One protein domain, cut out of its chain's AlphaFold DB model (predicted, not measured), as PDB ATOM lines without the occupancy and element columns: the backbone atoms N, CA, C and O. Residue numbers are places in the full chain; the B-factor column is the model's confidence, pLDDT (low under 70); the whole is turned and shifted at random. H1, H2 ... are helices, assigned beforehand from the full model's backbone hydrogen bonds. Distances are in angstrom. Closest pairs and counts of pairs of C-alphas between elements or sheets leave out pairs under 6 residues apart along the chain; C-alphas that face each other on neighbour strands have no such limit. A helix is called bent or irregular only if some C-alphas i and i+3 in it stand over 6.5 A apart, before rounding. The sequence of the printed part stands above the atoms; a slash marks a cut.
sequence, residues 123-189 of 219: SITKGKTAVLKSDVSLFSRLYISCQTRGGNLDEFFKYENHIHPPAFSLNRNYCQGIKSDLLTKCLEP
ATOM      1  N   SER A 123     -21.354 -37.791  58.764       52.69
ATOM      2  CA  SER A 123     -20.790 -39.108  58.469       52.69
ATOM      3  C   SER A 123     -21.524 -39.789  57.307       52.69
ATOM      4  O   SER A 123     -22.738 -39.638  57.153       52.69
ATOM      5  N   ILE A 124     -20.779 -40.557  56.506       52.47
ATOM      6  CA  ILE A 124     -21.177 -41.152  55.211       52.47
ATOM      7  C   ILE A 124     -22.589 -41.772  55.222       52.47
ATOM      8  O   ILE A 124     -23.325 -41.657  54.244       52.47
ATOM      9  N   THR A 125     -23.004 -42.398  56.325       51.72
ATOM     10  CA  THR A 125     -24.320 -43.042  56.459       51.72
ATOM     11  C   THR A 125     -25.454 -42.068  56.807       51.72
ATOM     12  O   THR A 125     -26.569 -42.245  56.325       51.72
ATOM     13  N   LYS A 126     -25.190 -41.015  57.597       53.69
ATOM     14  CA  LYS A 126     -26.177 -39.962  57.918       53.69
ATOM     15  C   LYS A 126     -26.312 -38.944  56.777       53.69
ATOM     16  O   LYS A 126     -27.421 -38.488  56.500       53.69
ATOM     17  N   GLY A 127     -25.216 -38.664  56.067       58.84
ATOM     18  CA  GLY A 127     -25.167 -37.739  54.932       58.84
ATOM     19  C   GLY A 127     -26.095 -38.134  53.780       58.84
ATOM     20  O   GLY A 127     -26.840 -37.290  53.294       58.84
ATOM     21  N   LYS A 128     -26.158 -39.422  53.410       62.56
ATOM     22  CA  LYS A 128     -27.016 -39.896  52.302       62.56
ATOM     23  C   LYS A 128     -28.503 -39.583  52.507       62.56
ATOM     24  O   LYS A 128     -29.172 -39.140  51.580       62.56
ATOM     25  N   THR A 129     -29.018 -39.765  53.726       67.19
ATOM     26  CA  THR A 129     -30.433 -39.474  54.032       67.19
ATOM     27  C   THR A 129     -30.743 -37.976  54.048       67.19
ATOM     28  O   THR A 129     -31.830 -37.572  53.640       67.19
ATOM     29  N   ALA A 130     -29.787 -37.147  54.478       67.06
ATOM     30  CA  ALA A 130     -29.919 -35.693  54.455       67.06
ATOM     31  C   ALA A 130     -29.874 -35.146  53.019       67.06
ATOM     32  O   ALA A 130     -30.706 -34.319  52.650       67.06
ATOM     33  N   VAL A 131     -28.964 -35.668  52.190       70.06
ATOM     34  CA  VAL A 131     -28.854 -35.321  50.765       70.06
ATOM     35  C   VAL A 131     -30.149 -35.653  50.030       70.06
ATOM     36  O   VAL A 131     -30.683 -34.772  49.362       70.06
ATOM     37  N   LEU A 132     -30.703 -36.852  50.244       76.94
ATOM     38  CA  LEU A 132     -31.948 -37.274  49.601       76.94
ATOM     39  C   LEU A 132     -33.144 -36.403  50.009       76.94
ATOM     40  O   LEU A 132     -33.946 -36.029  49.162       76.94
ATOM     41  N   LYS A 133     -33.263 -36.030  51.291       80.44
ATOM     42  CA  LYS A 133     -34.317 -35.099  51.741       80.44
ATOM     43  C   LYS A 133     -34.190 -33.727  51.081       80.44
ATOM     44  O   LYS A 133     -35.198 -33.135  50.701       80.44
ATOM     45  N   SER A 134     -32.961 -33.234  50.941       76.06
ATOM     46  CA  SER A 134     -32.680 -31.977  50.248       76.06
ATOM     47  C   SER A 134     -33.016 -32.066  48.754       76.06
ATOM     48  O   SER A 134     -33.666 -31.166  48.229       76.06
ATOM     49  N   ASP A 135     -32.688 -33.183  48.095       77.62
ATOM     50  CA  ASP A 135     -33.043 -33.427  46.691       77.62
ATOM     51  C   ASP A 135     -34.552 -33.463  46.494       77.62
ATOM     52  O   ASP A 135     -35.074 -32.766  45.631       77.62
ATOM     53  N   VAL A 136     -35.273 -34.197  47.343       83.88
ATOM     54  CA  VAL A 136     -36.738 -34.239  47.299       83.88
ATOM     55  C   VAL A 136     -37.329 -32.837  47.464       83.88
ATOM     56  O   VAL A 136     -38.232 -32.472  46.716       83.88
ATOM     57  N   SER A 137     -36.806 -32.025  48.387       82.12
ATOM     58  CA  SER A 137     -37.245 -30.636  48.569       82.12
ATOM     59  C   SER A 137     -36.973 -29.770  47.331       82.12
ATOM     60  O   SER A 137     -37.852 -29.042  46.863       82.12
ATOM     61  N   LEU A 138     -35.773 -29.874  46.755       81.38
ATOM     62  CA  LEU A 138     -35.380 -29.146  45.550       81.38
ATOM     63  C   LEU A 138     -36.257 -29.530  44.351       81.38
ATOM     64  O   LEU A 138     -36.864 -28.648  43.744       81.38
ATOM     65  N   PHE A 139     -36.398 -30.826  44.065       82.62
ATOM     66  CA  PHE A 139     -37.235 -31.327  42.975       82.62
ATOM     67  C   PHE A 139     -38.713 -30.995  43.173       82.62
ATOM     68  O   PHE A 139     -39.387 -30.676  42.201       82.62
ATOM     69  N   SER A 140     -39.214 -30.990  44.413       84.00
ATOM     70  CA  SER A 140     -40.596 -30.577  44.695       84.00
ATOM     71  C   SER A 140     -40.828 -29.109  44.331       84.00
ATOM     72  O   SER A 140     -41.811 -28.787  43.669       84.00
ATOM     73  N   ARG A 141     -39.902 -28.212  44.702       82.19
ATOM     74  CA  ARG A 141     -39.987 -26.785  44.345       82.19
ATOM     75  C   ARG A 141     -39.883 -26.567  42.837       82.19
ATOM     76  O   ARG A 141     -40.674 -25.815  42.271       82.19
ATOM     77  N   LEU A 142     -38.951 -27.260  42.186       79.44
ATOM     78  CA  LEU A 142     -38.763 -27.202  40.736       79.44
ATOM     79  C   LEU A 142     -39.991 -27.721  39.986       79.44
ATOM     80  O   LEU A 142     -40.479 -27.046  39.088       79.44
ATOM     81  N   TYR A 143     -40.568 -28.841  40.420       81.50
ATOM     82  CA  TYR A 143     -41.799 -29.385  39.852       81.50
ATOM     83  C   TYR A 143     -42.959 -28.380  39.916       81.50
ATOM     84  O   TYR A 143     -43.614 -28.128  38.906       81.50
ATOM     85  N   ILE A 144     -43.174 -27.744  41.073       83.50
ATOM     86  CA  ILE A 144     -44.199 -26.698  41.233       83.50
ATOM     87  C   ILE A 144     -43.922 -25.515  40.288       83.50
ATOM     88  O   ILE A 144     -44.844 -24.984  39.660       83.50
ATOM     89  N   SER A 145     -42.655 -25.117  40.139       80.06
ATOM     90  CA  SER A 145     -42.268 -24.033  39.230       80.06
ATOM     91  C   SER A 145     -42.501 -24.378  37.752       80.06
ATOM     92  O   SER A 145     -42.982 -23.535  36.996       80.06
ATOM     93  N   CYS A 146     -42.256 -25.626  37.343       79.31
ATOM     94  CA  CYS A 146     -42.537 -26.095  35.988       79.31
ATOM     95  C   CYS A 146     -44.045 -26.115  35.709       79.31
ATOM     96  O   CYS A 146     -44.462 -25.668  34.644       79.31
ATOM     97  N   GLN A 147     -44.869 -26.540  36.673       79.62
ATOM     98  CA  GLN A 147     -46.330 -26.559  36.513       79.62
ATOM     99  C   GLN A 147     -46.934 -25.157  36.394       79.62
ATOM    100  O   GLN A 147     -47.848 -24.932  35.607       79.62
ATOM    101  N   THR A 148     -46.409 -24.193  37.151       78.94
ATOM    102  CA  THR A 148     -46.902 -22.806  37.126       78.94
ATOM    103  C   THR A 148     -46.449 -22.025  35.894       78.94
ATOM    104  O   THR A 148     -47.133 -21.088  35.493       78.94
ATOM    105  N   ARG A 149     -45.324 -22.401  35.273       81.25
ATOM    106  CA  ARG A 149     -44.724 -21.678  34.137       81.25
ATOM    107  C   ARG A 149     -44.821 -22.414  32.796       81.25
ATOM    108  O   ARG A 149     -44.268 -21.933  31.814       81.25
ATOM    109  N   GLY A 150     -45.495 -23.567  32.743       81.69
ATOM    110  CA  GLY A 150     -45.588 -24.387  31.528       81.69
ATOM    111  C   GLY A 150     -44.244 -24.978  31.085       81.69
ATOM    112  O   GLY A 150     -43.999 -25.131  29.892       81.69
ATOM    113  N   GLY A 151     -43.348 -25.263  32.033       79.19
ATOM    114  CA  GLY A 151     -42.021 -25.806  31.752       79.19
ATOM    115  C   GLY A 151     -42.075 -27.262  31.286       79.19
ATOM    116  O   GLY A 151     -42.811 -28.076  31.846       79.19
ATOM    117  N   ASN A 152     -41.264 -27.603  30.284       83.00
ATOM    118  CA  ASN A 152     -41.126 -28.972  29.796       83.00
ATOM    119  C   ASN A 152     -40.208 -29.785  30.727       83.00
ATOM    120  O   ASN A 152     -39.009 -29.519  30.813       83.00
ATOM    121  N   LEU A 153     -40.769 -30.789  31.406       80.31
ATOM    122  CA  LEU A 153     -40.016 -31.657  32.313       80.31
ATOM    123  C   LEU A 153     -38.959 -32.503  31.583       80.31
ATOM    124  O   LEU A 153     -37.886 -32.721  32.138       80.31
ATOM    125  N   ASP A 154     -39.219 -32.926  30.344       82.81
ATOM    126  CA  ASP A 154     -38.268 -33.726  29.562       82.81
ATOM    127  C   ASP A 154     -37.019 -32.917  29.202       82.81
ATOM    128  O   ASP A 154     -35.902 -33.427  29.234       82.81
ATOM    129  N   GLU A 155     -37.193 -31.630  28.895       81.00
ATOM    130  CA  GLU A 155     -36.076 -30.716  28.654       81.00
ATOM    131  C   GLU A 155     -35.354 -30.354  29.956       81.00
ATOM    132  O   GLU A 155     -34.126 -30.303  29.995       81.00
ATOM    133  N   PHE A 156     -36.106 -30.171  31.042       74.06
ATOM    134  CA  PHE A 156     -35.570 -29.820  32.351       74.06
ATOM    135  C   PHE A 156     -34.672 -30.921  32.946       74.06
ATOM    136  O   PHE A 156     -33.597 -30.634  33.469       74.06
ATOM    137  N   PHE A 157     -35.070 -32.193  32.834       76.81
ATOM    138  CA  PHE A 157     -34.276 -33.339  33.304       76.81
ATOM    139  C   PHE A 157     -33.234 -33.830  32.293       76.81
ATOM    140  O   PHE A 157     -32.476 -34.753  32.593       76.81
ATOM    141  N   LYS A 158     -33.157 -33.215  31.107       81.69
ATOM    142  CA  LYS A 158     -32.131 -33.536  30.107       81.69
ATOM    143  C   LYS A 158     -30.721 -33.183  30.584       81.69
ATOM    144  O   LYS A 158     -29.757 -33.795  30.126       81.69
ATOM    145  N   TYR A 159     -30.599 -32.202  31.478       76.06
ATOM    146  CA  TYR A 159     -29.327 -31.710  31.999       76.06
ATOM    147  C   TYR A 159     -29.201 -31.938  33.510       76.06
ATOM    148  O   TYR A 159     -30.185 -32.109  34.231       76.06
ATOM    149  N   GLU A 160     -27.958 -31.945  33.991       74.25
ATOM    150  CA  GLU A 160     -27.630 -32.069  35.411       74.25
ATOM    151  C   GLU A 160     -28.138 -30.836  36.181       74.25
ATOM    152  O   GLU A 160     -27.691 -29.718  35.940       74.25
ATOM    153  N   ASN A 161     -29.059 -31.039  37.126       71.62
ATOM    154  CA  ASN A 161     -29.680 -29.959  37.912       71.62
ATOM    155  C   ASN A 161     -28.984 -29.704  39.263       71.62
ATOM    156  O   ASN A 161     -29.483 -28.960  40.110       71.62
ATOM    157  N   HIS A 162     -27.843 -30.350  39.504       68.50
ATOM    158  CA  HIS A 162     -27.071 -30.185  40.729       68.50
ATOM    159  C   HIS A 162     -26.031 -29.068  40.576       68.50
ATOM    160  O   HIS A 162     -25.380 -28.944  39.546       68.50
ATOM    161  N   ILE A 163     -25.815 -28.299  41.650       64.50
ATOM    162  CA  ILE A 163     -24.784 -27.242  41.723       64.50
ATOM    163  C   ILE A 163     -23.370 -27.823  41.506       64.50
ATOM    164  O   ILE A 163     -22.451 -27.117  41.092       64.50
ATOM    165  N   HIS A 164     -23.187 -29.120  41.772       66.81
ATOM    166  CA  HIS A 164     -21.920 -29.821  41.604       66.81
ATOM    167  C   HIS A 164     -22.114 -31.111  40.795       66.81
ATOM    168  O   HIS A 164     -23.029 -31.873  41.116       66.81
ATOM    169  N   PRO A 165     -21.246 -31.408  39.808       69.25
ATOM    170  CA  PRO A 165     -21.325 -32.650  39.047       69.25
ATOM    171  C   PRO A 165     -21.117 -33.869  39.964       69.25
ATOM    172  O   PRO A 165     -20.154 -33.871  40.742       69.25
ATOM    173  N   PRO A 166     -21.923 -34.940  39.865       67.19
ATOM    174  CA  PRO A 166     -21.764 -36.156  40.666       67.19
ATOM    175  C   PRO A 166     -20.401 -36.820  40.473       67.19
ATOM    176  O   PRO A 166     -19.867 -37.421  41.399       67.19
ATOM    177  N   ALA A 167     -19.801 -36.665  39.288       65.88
ATOM    178  CA  ALA A 167     -18.468 -37.180  38.984       65.88
ATOM    179  C   ALA A 167     -17.353 -36.536  39.833       65.88
ATOM    180  O   ALA A 167     -16.316 -37.154  40.060       65.88
ATOM    181  N   PHE A 168     -17.562 -35.304  40.312       61.75
ATOM    182  CA  PHE A 168     -16.561 -34.519  41.044       61.75
ATOM    183  C   PHE A 168     -17.010 -34.116  42.446       61.75
ATOM    184  O   PHE A 168     -16.308 -33.351  43.111       61.75
ATOM    185  N   SER A 169     -18.167 -34.596  42.903       67.06
ATOM    186  CA  SER A 169     -18.721 -34.213  44.194       67.06
ATOM    187  C   SER A 169     -19.103 -35.411  45.049       67.06
ATOM    188  O   SER A 169     -19.666 -36.399  44.589       67.06
ATOM    189  N   LEU A 170     -18.806 -35.300  46.342       65.81
ATOM    190  CA  LEU A 170     -19.232 -36.237  47.366       65.81
ATOM    191  C   LEU A 170     -20.052 -35.459  48.394       65.81
ATOM    192  O   LEU A 170     -19.566 -34.500  48.990       65.81
ATOM    193  N   ASN A 171     -21.303 -35.869  48.609       62.12
ATOM    194  CA  ASN A 171     -22.230 -35.212  49.539       62.12
ATOM    195  C   ASN A 171     -22.411 -33.703  49.272       62.12
ATOM    196  O   ASN A 171     -22.407 -32.915  50.214       62.12
ATOM    197  N   ARG A 172     -22.565 -33.302  47.999       59.81
ATOM    198  CA  ARG A 172     -22.699 -31.890  47.577       59.81
ATOM    199  C   ARG A 172     -21.510 -30.995  47.944       59.81
ATOM    200  O   ARG A 172     -21.669 -29.790  48.059       59.81
ATOM    201  N   ASN A 173     -20.323 -31.567  48.093       60.62
ATOM    202  CA  ASN A 173     -19.076 -30.814  48.131       60.62
ATOM    203  C   ASN A 173     -18.156 -31.353  47.047       60.62
ATOM    204  O   ASN A 173     -18.163 -32.558  46.789       60.62
ATOM    205  N   TYR A 174     -17.346 -30.489  46.437       65.81
ATOM    206  CA  TYR A 174     -16.275 -30.955  45.563       65.81
ATOM    207  C   TYR A 174     -15.379 -31.935  46.317       65.81
ATOM    208  O   TYR A 174     -15.072 -31.731  47.496       65.81
ATOM    209  N   CYS A 175     -14.962 -32.999  45.636       62.81
ATOM    210  CA  CYS A 175     -13.944 -33.904  46.143       62.81
ATOM    211  C   CYS A 175     -12.686 -33.086  46.456       62.81
ATOM    212  O   CYS A 175     -11.972 -32.653  45.553       62.81
ATOM    213  N   GLN A 176     -12.435 -32.835  47.740       60.75
ATOM    214  CA  GLN A 176     -11.221 -32.163  48.179       60.75
ATOM    215  C   GLN A 176     -10.064 -33.155  48.058       60.75
ATOM    216  O   GLN A 176     -10.087 -34.231  48.657       60.75
ATOM    217  N   GLY A 177      -9.075 -32.796  47.250       67.00
ATOM    218  CA  GLY A 177      -7.893 -33.600  46.981       67.00
ATOM    219  C   GLY A 177      -6.763 -32.734  46.442       67.00
ATOM    220  O   GLY A 177      -6.970 -31.595  46.020       67.00
ATOM    221  N   ILE A 178      -5.551 -33.268  46.478       73.25
ATOM    222  CA  ILE A 178      -4.377 -32.639  45.872       73.25
ATOM    223  C   ILE A 178      -4.437 -32.931  44.367       73.25
ATOM    224  O   ILE A 178      -5.013 -33.933  43.958       73.25
ATOM    225  N   LYS A 179      -3.828 -32.105  43.507       75.62
ATOM    226  CA  LYS A 179      -3.828 -32.312  42.040       75.62
ATOM    227  C   LYS A 179      -3.490 -33.761  41.615       75.62
ATOM    228  O   LYS A 179      -4.025 -34.245  40.622       75.62
ATOM    229  N   SER A 180      -2.645 -34.462  42.376       75.50
ATOM    230  CA  SER A 180      -2.279 -35.873  42.174       75.50
ATOM    231  C   SER A 180      -3.423 -36.876  42.385       75.50
ATOM    232  O   SER A 180      -3.399 -37.957  41.800       75.50
ATOM    233  N   ASP A 181      -4.435 -36.537  43.186       73.56
ATOM    234  CA  ASP A 181      -5.619 -37.377  43.391       73.56
ATOM    235  C   ASP A 181      -6.435 -37.514  42.103       73.56
ATOM    236  O   ASP A 181      -7.010 -38.567  41.854       73.56
ATOM    237  N   LEU A 182      -6.445 -36.484  41.249       73.00
ATOM    238  CA  LEU A 182      -7.141 -36.535  39.963       73.00
ATOM    239  C   LEU A 182      -6.478 -37.539  39.010       73.00
ATOM    240  O   LEU A 182      -7.166 -38.292  38.326       73.00
ATOM    241  N   LEU A 183      -5.144 -37.593  39.005       70.75
ATOM    242  CA  LEU A 183      -4.394 -38.564  38.209       70.75
ATOM    243  C   LEU A 183      -4.625 -39.991  38.721       70.75
ATOM    244  O   LEU A 183      -5.075 -40.839  37.961       70.75
ATOM    245  N   THR A 184      -4.407 -40.225  40.015       70.81
ATOM    246  CA  THR A 184      -4.408 -41.580  40.599       70.81
ATOM    247  C   THR A 184      -5.802 -42.179  40.786       70.81
ATOM    248  O   THR A 184      -5.999 -43.374  40.584       70.81
ATOM    249  N   LYS A 185      -6.800 -41.375  41.171       67.75
ATOM    250  CA  LYS A 185      -8.152 -41.880  41.476       67.75
ATOM    251  C   LYS A 185      -9.114 -41.779  40.301       67.75
ATOM    252  O   LYS A 185     -10.045 -42.578  40.239       67.75
ATOM    253  N   CYS A 186      -8.920 -40.812  39.402       66.44
ATOM    254  CA  CYS A 186      -9.870 -40.562  38.317       66.44
ATOM    255  C   CYS A 186      -9.341 -40.980  36.942       66.44
ATOM    256  O   CYS A 186     -10.111 -41.530  36.165       66.44
ATOM    257  N   LEU A 187      -8.068 -40.719  36.623       74.69
ATOM    258  CA  LEU A 187      -7.541 -40.914  35.265       74.69
ATOM    259  C   LEU A 187      -6.836 -42.261  35.066       74.69
ATOM    260  O   LEU A 187      -7.088 -42.918  34.061       74.69
ATOM    261  N   GLU A 188      -6.017 -42.707  36.020       75.31
ATOM    262  CA  GLU A 188      -5.303 -43.993  35.951       75.31
ATOM    263  C   GLU A 188      -6.226 -45.203  35.716       75.31
ATOM    264  O   GLU A 188      -5.901 -46.026  34.856       75.31
ATOM    265  N   PRO A 189      -7.405 -45.313  36.367       75.69
ATOM    266  CA  PRO A 189      -8.336 -46.414  36.108       75.69
ATOM    267  C   PRO A 189      -8.954 -46.399  34.703       75.69
ATOM    268  O   PRO A 189      -9.463 -47.422  34.251       75.69
TER     269      PRO A 189
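Overview. This is residues 123 to 189 of the 219 residues of an uncharacterized protein of Mytilus coruscus (UniProt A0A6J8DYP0). A long helix, H1, runs to one end of an open, elongated model, where the chain folds back through the short H2 and an unnamed stretch to H3, which sits apart at the other end. The 67 printed residues include three named helices, H1, H2 and H3 in that order, and no named strand; the class is all helix. The whole is only just loose, close to extended, with a radius of gyration of the C-alphas of 15.9 A and spans of 47 by 27 by 16 A.

Arrangement. H1, residues 124 to 149, is close to but not clearly touching H2, residues 153 to 156; their closest C-alphas, of Cys 146 and Leu 153, are 7.1 A apart. H3, residues 179 to 189, is apart from both. Of the O i to N i+4 pairs, 20 of 22 in H1 and 4 of 7 in H3 are within hydrogen-bond range; H2 is too short for one. Residues 169 to 170 pair antiparallel with 173 to 174.

Along the chain. H1 runs 37.1 A from C-alpha 124 at (-21.177, -41.152, 55.211). H2 spans 4.8 A. H3 spans 15.9 A, ending at C-alpha 189 (-8.336, -46.414, 36.108), and is only just irregular: C-alphas 185 and 188 are 6.6 A apart.

Size, cuts and confidence. The printed part has no cut. The H2 to H3 link, 22 residues, is long. The pLDDT is under 70 at residues 123 to 130, 162 to 177 and 185 to 186.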